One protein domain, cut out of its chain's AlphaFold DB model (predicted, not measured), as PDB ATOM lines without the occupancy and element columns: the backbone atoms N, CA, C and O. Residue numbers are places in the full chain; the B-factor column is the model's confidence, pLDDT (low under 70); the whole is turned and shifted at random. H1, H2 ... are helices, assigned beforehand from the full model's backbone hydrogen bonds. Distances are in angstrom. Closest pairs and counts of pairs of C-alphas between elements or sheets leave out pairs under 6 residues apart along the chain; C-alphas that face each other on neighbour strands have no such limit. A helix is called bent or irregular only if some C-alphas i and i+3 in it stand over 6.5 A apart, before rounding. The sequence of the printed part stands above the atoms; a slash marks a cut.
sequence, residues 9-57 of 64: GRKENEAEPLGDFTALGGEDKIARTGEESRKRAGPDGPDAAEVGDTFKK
ATOM      1  N   GLY A   9     -44.442 -34.120  -3.638       79.00
ATOM      2  CA  GLY A   9     -45.278 -34.453  -2.483       79.00
ATOM      3  C   GLY A   9     -44.498 -34.674  -1.177       79.00
ATOM      4  O   GLY A   9     -45.043 -34.448  -0.102       79.00
ATOM      5  N   ARG A  10     -43.221 -35.086  -1.207       82.44
ATOM      6  CA  ARG A  10     -42.406 -35.166   0.026       82.44
ATOM      7  C   ARG A  10     -41.942 -33.792   0.494       82.44
ATOM      8  O   ARG A  10     -41.841 -33.588   1.698       82.44
ATOM      9  N   LYS A  11     -41.695 -32.868  -0.441       77.06
ATOM     10  CA  LYS A  11     -41.356 -31.473  -0.128       77.06
ATOM     11  C   LYS A  11     -42.552 -30.756   0.496       77.06
ATOM     12  O   LYS A  11     -42.385 -30.095   1.510       77.06
ATOM     13  N   GLU A  12     -43.743 -30.942  -0.074       82.19
ATOM     14  CA  GLU A  12     -44.995 -30.363   0.438       82.19
ATOM     15  C   GLU A  12     -45.349 -30.853   1.847       82.19
ATOM     16  O   GLU A  12     -45.889 -30.093   2.641       82.19
ATOM     17  N   ASN A  13     -45.013 -32.104   2.173       78.62
ATOM     18  CA  ASN A  13     -45.252 -32.692   3.494       78.62
ATOM     19  C   ASN A  13     -44.087 -32.491   4.481       78.62
ATOM     20  O   ASN A  13     -44.059 -33.165   5.509       78.62
ATOM     21  N   GLU A  14     -43.105 -31.640   4.152       80.00
ATOM     22  CA  GLU A  14     -41.916 -31.373   4.982       80.00
ATOM     23  C   GLU A  14     -41.211 -32.658   5.462       80.00
ATOM     24  O   GLU A  14     -40.680 -32.741   6.569       80.00
ATOM     25  N   ALA A  15     -41.226 -33.703   4.628       77.06
ATOM     26  CA  ALA A  15     -40.724 -35.008   5.022       77.06
ATOM     27  C   ALA A  15     -39.205 -34.968   5.213       77.06
ATOM     28  O   ALA A  15     -38.470 -34.492   4.342       77.06
ATOM     29  N   GLU A  16     -38.728 -35.557   6.311       74.38
ATOM     30  CA  GLU A  16     -37.296 -35.686   6.564       74.38
ATOM     31  C   GLU A  16     -36.578 -36.410   5.406       74.38
ATOM     32  O   GLU A  16     -37.148 -37.305   4.746       74.38
ATOM     33  N   PRO A  17     -35.317 -36.024   5.130       73.56
ATOM     34  CA  PRO A  17     -34.492 -36.719   4.158       73.56
ATOM     35  C   PRO A  17     -34.320 -38.184   4.561       73.56
ATOM     36  O   PRO A  17     -34.304 -38.539   5.739       73.56
ATOM     37  N   LEU A  18     -34.189 -39.053   3.559       73.44
ATOM     38  CA  LEU A  18     -33.896 -40.461   3.807       73.44
ATOM     39  C   LEU A  18     -32.550 -40.576   4.538       73.44
ATOM     40  O   LEU A  18     -31.575 -39.940   4.142       73.44
ATOM     41  N   GLY A  19     -32.520 -41.372   5.606       73.19
ATOM     42  CA  GLY A  19     -31.293 -41.660   6.345       73.19
ATOM     43  C   GLY A  19     -30.317 -42.522   5.545       73.19
ATOM     44  O   GLY A  19     -30.686 -43.163   4.560       73.19
ATOM     45  N   ASP A  20     -29.065 -42.566   6.000       75.00
ATOM     46  CA  ASP A  20     -28.025 -43.360   5.354       75.00
ATOM     47  C   ASP A  20     -28.300 -44.866   5.481       75.00
ATOM     48  O   ASP A  20     -28.484 -45.419   6.567       75.00
ATOM     49  N   PHE A  21     -28.243 -45.572   4.353       75.44
ATOM     50  CA  PHE A  21     -28.527 -47.006   4.258       75.44
ATOM     51  C   PHE A  21     -27.380 -47.917   4.727       75.44
ATOM     52  O   PHE A  21     -27.331 -49.105   4.397       75.44
ATOM     53  N   THR A  22     -26.434 -47.384   5.497       76.69
ATOM     54  CA  THR A  22     -25.216 -48.092   5.926       76.69
ATOM     55  C   THR A  22     -25.534 -49.335   6.754       76.69
ATOM     56  O   THR A  22     -24.923 -50.381   6.538       76.69
ATOM     57  N   ALA A  23     -26.555 -49.271   7.614       76.25
ATOM     58  CA  ALA A  23     -27.023 -50.405   8.414       76.25
ATOM     59  C   ALA A  23     -27.569 -51.571   7.565       76.25
ATOM     60  O   ALA A  23     -27.485 -52.728   7.972       76.25
ATOM     61  N   LEU A  24     -28.085 -51.283   6.367       75.31
ATOM     62  CA  LEU A  24     -28.576 -52.281   5.408       75.31
ATOM     63  C   LEU A  24     -27.491 -52.703   4.398       75.31
ATOM     64  O   LEU A  24     -27.745 -53.468   3.468       75.31
ATOM     65  N   GLY A  25     -26.255 -52.237   4.607       80.62
ATOM     66  CA  GLY A  25     -25.095 -52.516   3.770       80.62
ATOM     67  C   GLY A  25     -25.047 -51.717   2.468       80.62
ATOM     68  O   GLY A  25     -24.410 -52.178   1.521       80.62
ATOM     69  N   GLY A  26     -25.683 -50.543   2.443       85.25
ATOM     70  CA  GLY A  26     -25.650 -49.590   1.335       85.25
ATOM     71  C   GLY A  26     -26.790 -49.753   0.327       85.25
ATOM     72  O   GLY A  26     -27.536 -50.733   0.338       85.25
ATOM     73  N   GLU A  27     -26.910 -48.768  -0.560       81.19
ATOM     74  CA  GLU A  27     -27.975 -48.684  -1.569       81.19
ATOM     75  C   GLU A  27     -27.996 -49.891  -2.510       81.19
ATOM     76  O   GLU A  27     -29.066 -50.432  -2.785       81.19
ATOM     77  N   ASP A  28     -26.828 -50.389  -2.920       82.75
ATOM     78  CA  ASP A  28     -26.713 -51.537  -3.827       82.75
ATOM     79  C   ASP A  28     -27.374 -52.802  -3.259       82.75
ATOM     80  O   ASP A  28     -28.049 -53.548  -3.975       82.75
ATOM     81  N   LYS A  29     -27.220 -53.053  -1.950       84.44
ATOM     82  CA  LYS A  29     -27.846 -54.216  -1.302       84.44
ATOM     83  C   LYS A  29     -29.356 -54.065  -1.202       84.44
ATOM     84  O   LYS A  29     -30.075 -55.056  -1.363       84.44
ATOM     85  N   ILE A  30     -29.837 -52.848  -0.967       81.50
ATOM     86  CA  ILE A  30     -31.270 -52.546  -0.945       81.50
ATOM     87  C   ILE A  30     -31.863 -52.736  -2.337       81.50
ATOM     88  O   ILE A  30     -32.862 -53.441  -2.475       81.50
ATOM     89  N   ALA A  31     -31.219 -52.184  -3.369       84.38
ATOM     90  CA  ALA A  31     -31.652 -52.317  -4.756       84.38
ATOM     91  C   ALA A  31     -31.753 -53.795  -5.165       84.38
ATOM     92  O   ALA A  31     -32.800 -54.234  -5.649       84.38
ATOM     93  N   ARG A  32     -30.717 -54.591  -4.862       86.88
ATOM     94  CA  ARG A  32     -30.709 -56.041  -5.107       86.88
ATOM     95  C   ARG A  32     -31.831 -56.765  -4.361       86.88
ATOM     96  O   ARG A  32     -32.510 -57.607  -4.938       86.88
ATOM     97  N   THR A  33     -32.044 -56.439  -3.087       87.31
ATOM     98  CA  THR A  33     -33.105 -57.061  -2.276       87.31
ATOM     99  C   THR A  33     -34.493 -56.722  -2.820       87.31
ATOM    100  O   THR A  33     -35.358 -57.597  -2.880       87.31
ATOM    101  N   GLY A  34     -34.705 -55.482  -3.269       84.56
ATOM    102  CA  GLY A  34     -35.953 -55.047  -3.897       84.56
ATOM    103  C   GLY A  34     -36.227 -55.761  -5.221       84.56
ATOM    104  O   GLY A  34     -37.353 -56.185  -5.476       84.56
ATOM    105  N   GLU A  35     -35.202 -55.955  -6.051       83.94
ATOM    106  CA  GLU A  35     -35.322 -56.723  -7.293       83.94
ATOM    107  C   GLU A  35     -35.676 -58.193  -7.032       83.94
ATOM    108  O   GLU A  35     -36.623 -58.710  -7.623       83.94
ATOM    109  N   GLU A  36     -34.978 -58.847  -6.103       85.44
ATOM    110  CA  GLU A  36     -35.258 -60.238  -5.730       85.44
ATOM    111  C   GLU A  36     -36.653 -60.399  -5.119       85.44
ATOM    112  O   GLU A  36     -37.354 -61.366  -5.412       85.44
ATOM    113  N   SER A  37     -37.093 -59.427  -4.320       80.69
ATOM    114  CA  SER A  37     -38.445 -59.411  -3.758       80.69
ATOM    115  C   SER A  37     -39.506 -59.318  -4.854       80.69
ATOM    116  O   SER A  37     -40.469 -60.079  -4.822       80.69
ATOM    117  N   ARG A  38     -39.303 -58.465  -5.870       77.38
ATOM    118  CA  ARG A  38     -40.205 -58.374  -7.032       77.38
ATOM    119  C   ARG A  38     -40.240 -59.666  -7.845       77.38
ATOM    120  O   ARG A  38     -41.319 -60.120  -8.200       77.38
ATOM    121  N   LYS A  39     -39.085 -60.293  -8.094       80.25
ATOM    122  CA  LYS A  39     -39.026 -61.592  -8.789       80.25
ATOM    123  C   LYS A  39     -39.786 -62.678  -8.025       80.25
ATOM    124  O   LYS A  39     -40.516 -63.450  -8.637       80.25
ATOM    125  N   ARG A  40     -39.622 -62.735  -6.696       79.50
ATOM    126  CA  ARG A  40     -40.284 -63.723  -5.822       79.50
ATOM    127  C   ARG A  40     -41.783 -63.502  -5.679       79.50
ATOM    128  O   ARG A  40     -42.505 -64.483  -5.562       79.50
ATOM    129  N   ALA A  41     -42.230 -62.247  -5.670       76.19
ATOM    130  CA  ALA A  41     -43.653 -61.915  -5.659       76.19
ATOM    131  C   ALA A  41     -44.381 -62.462  -6.901       76.19
ATOM    132  O   ALA A  41     -45.586 -62.682  -6.851       76.19
ATOM    133  N   GLY A  42     -43.636 -62.744  -7.977       67.25
ATOM    134  CA  GLY A  42     -44.182 -63.262  -9.221       67.25
ATOM    135  C   GLY A  42     -44.945 -62.190 -10.009       67.25
ATOM    136  O   GLY A  42     -45.113 -61.063  -9.545       67.25
ATOM    137  N   PRO A  43     -45.394 -62.524 -11.226       70.00
ATOM    138  CA  PRO A  43     -46.189 -61.621 -12.060       70.00
ATOM    139  C   PRO A  43     -47.609 -61.390 -11.516       70.00
ATOM    140  O   PRO A  43     -48.281 -60.475 -11.975       70.00
ATOM    141  N   ASP A  44     -48.045 -62.203 -10.548       65.31
ATOM    142  CA  ASP A  44     -49.402 -62.193  -9.984       65.31
ATOM    143  C   ASP A  44     -49.563 -61.208  -8.814       65.31
ATOM    144  O   ASP A  44     -50.622 -61.140  -8.188       65.31
ATOM    145  N   GLY A  45     -48.517 -60.443  -8.493       57.19
ATOM    146  CA  GLY A  45     -48.656 -59.296  -7.609       57.19
ATOM    147  C   GLY A  45     -49.504 -58.217  -8.293       57.19
ATOM    148  O   GLY A  45     -49.246 -57.922  -9.462       57.19
ATOM    149  N   PRO A  46     -50.489 -57.613  -7.602       59.97
ATOM    150  CA  PRO A  46     -51.200 -56.451  -8.131       59.97
ATOM    151  C   PRO A  46     -50.204 -55.369  -8.567       59.97
ATOM    152  O   PRO A  46     -49.099 -55.286  -8.014       59.97
ATOM    153  N   ASP A  47     -50.580 -54.545  -9.551       62.09
ATOM    154  CA  ASP A  47     -49.742 -53.422  -9.983       62.09
ATOM    155  C   ASP A  47     -49.321 -52.628  -8.734       62.09
ATOM    156  O   ASP A  47     -50.144 -52.325  -7.872       62.09
ATOM    157  N   ALA A  48     -48.035 -52.299  -8.595       62.75
ATOM    158  CA  ALA A  48     -47.556 -51.531  -7.449       62.75
ATOM    159  C   ALA A  48     -48.275 -50.170  -7.325       62.75
ATOM    160  O   ALA A  48     -48.344 -49.602  -6.230       62.75
ATOM    161  N   ALA A  49     -48.832 -49.657  -8.428       63.88
ATOM    162  CA  ALA A  49     -49.693 -48.485  -8.444       63.88
ATOM    163  C   ALA A  49     -51.085 -48.729  -7.829       63.88
ATOM    164  O   ALA A  49     -51.680 -47.777  -7.329       63.88
ATOM    165  N   GLU A  50     -51.588 -49.969  -7.785       66.62
ATOM    166  CA  GLU A  50     -52.962 -50.308  -7.382       66.62
ATOM    167  C   GLU A  50     -53.306 -49.807  -5.975       66.62
ATOM    168  O   GLU A  50     -54.362 -49.205  -5.769       66.62
ATOM    169  N   VAL A  51     -52.398 -49.972  -5.008       66.81
ATOM    170  CA  VAL A  51     -52.599 -49.454  -3.644       66.81
ATOM    171  C   VAL A  51     -52.689 -47.928  -3.661       66.81
ATOM    172  O   VAL A  51     -53.594 -47.355  -3.059       66.81
ATOM    173  N   GLY A  52     -51.793 -47.255  -4.385       65.69
ATOM    174  CA  GLY A  52     -51.810 -45.797  -4.503       65.69
ATOM    175  C   GLY A  52     -53.079 -45.285  -5.183       65.69
ATOM    176  O   GLY A  52     -53.676 -44.311  -4.726       65.69
ATOM    177  N   ASP A  53     -53.522 -45.959  -6.236       70.94
ATOM    178  CA  ASP A  53     -54.703 -45.587  -7.009       70.94
ATOM    179  C   ASP A  53     -56.004 -45.860  -6.253       70.94
ATOM    180  O   ASP A  53     -56.978 -45.124  -6.416       70.94
ATOM    181  N   THR A  54     -56.020 -46.865  -5.374       66.94
ATOM    182  CA  THR A  54     -57.163 -47.164  -4.501       66.94
ATOM    183  C   THR A  54     -57.486 -45.995  -3.571       66.94
ATOM    184  O   THR A  54     -58.658 -45.684  -3.373       66.94
ATOM    185  N   PHE A  55     -56.469 -45.303  -3.049       69.00
ATOM    186  CA  PHE A  55     -56.657 -44.173  -2.129       69.00
ATOM    187  C   PHE A  55     -56.660 -42.799  -2.814       69.00
ATOM    188  O   PHE A  55     -57.133 -41.831  -2.225       69.00
ATOM    189  N   LYS A  56     -56.149 -42.692  -4.048       70.31
ATOM    190  CA  LYS A  56     -56.205 -41.454  -4.853       70.31
ATOM    191  C   LYS A  56     -57.526 -41.275  -5.598       70.31
ATOM    192  O   LYS A  56     -57.812 -40.175  -6.067       70.31
ATOM    193  N   LYS A  57     -58.325 -42.337  -5.744       67.88
ATOM    194  CA  LYS A  57     -59.688 -42.226  -6.266       67.88
ATOM    195  C   LYS A  57     -60.545 -41.491  -5.243       67.88
ATOM    196  O   LYS A  57     -60.766 -41.978  -4.140       67.88
TER     197      LYS A  57
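Overview. This is residues 9 to 57 of the 64 residues of an uncharacterized protein of Caulobacter flavus (UniProt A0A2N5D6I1). The printed part is a flat, open U with an empty middle: H3 makes the base, residues 9 to 24 make one arm with H1 near its end and H2 at the corner, and residues 42 to 57 make the other arm, with H4. The 49 residues hold four named helices, H1 to H4, and no named strand, all helix in class. The whole is only just extended, close to loose, with a radius of gyration of the C-alphas of 14.7 A and spans of 34 by 33 by 10 A.

Along the chain. H1, residues 9 to 12, begins at C-alpha 9 (-45.278, -34.453, -2.483). H2 is residues 21 to 24. H3, residues 27 to 41, is 20.9 A long. H4, residues 48 to 56, is 13.5 A long and ends at C-alpha 56 (-56.205, -41.454, -4.853); it is only just irregular, C-alphas 48 and 51 being 6.7 A apart.

Arrangement. H1 touches no helix. H2 and H3 are close but not clearly touching; their closest C-alphas, of Phe 21 and Glu 27, are 6.1 A apart. H4 is apart from H3. In H3 every O i to N i+4 pair is within hydrogen-bond range, in H4 3 of 5; H1 and H2 are too short for such a pair.

Size, cuts and confidence. The farthest C-alphas, of Gly 25 and Lys 57, are 37.5 A apart. The printed part has no cut and no long link. Its mean pLDDT is 75.2, with residues 42, 44 to 52, 54 to 55 and 57 under 70.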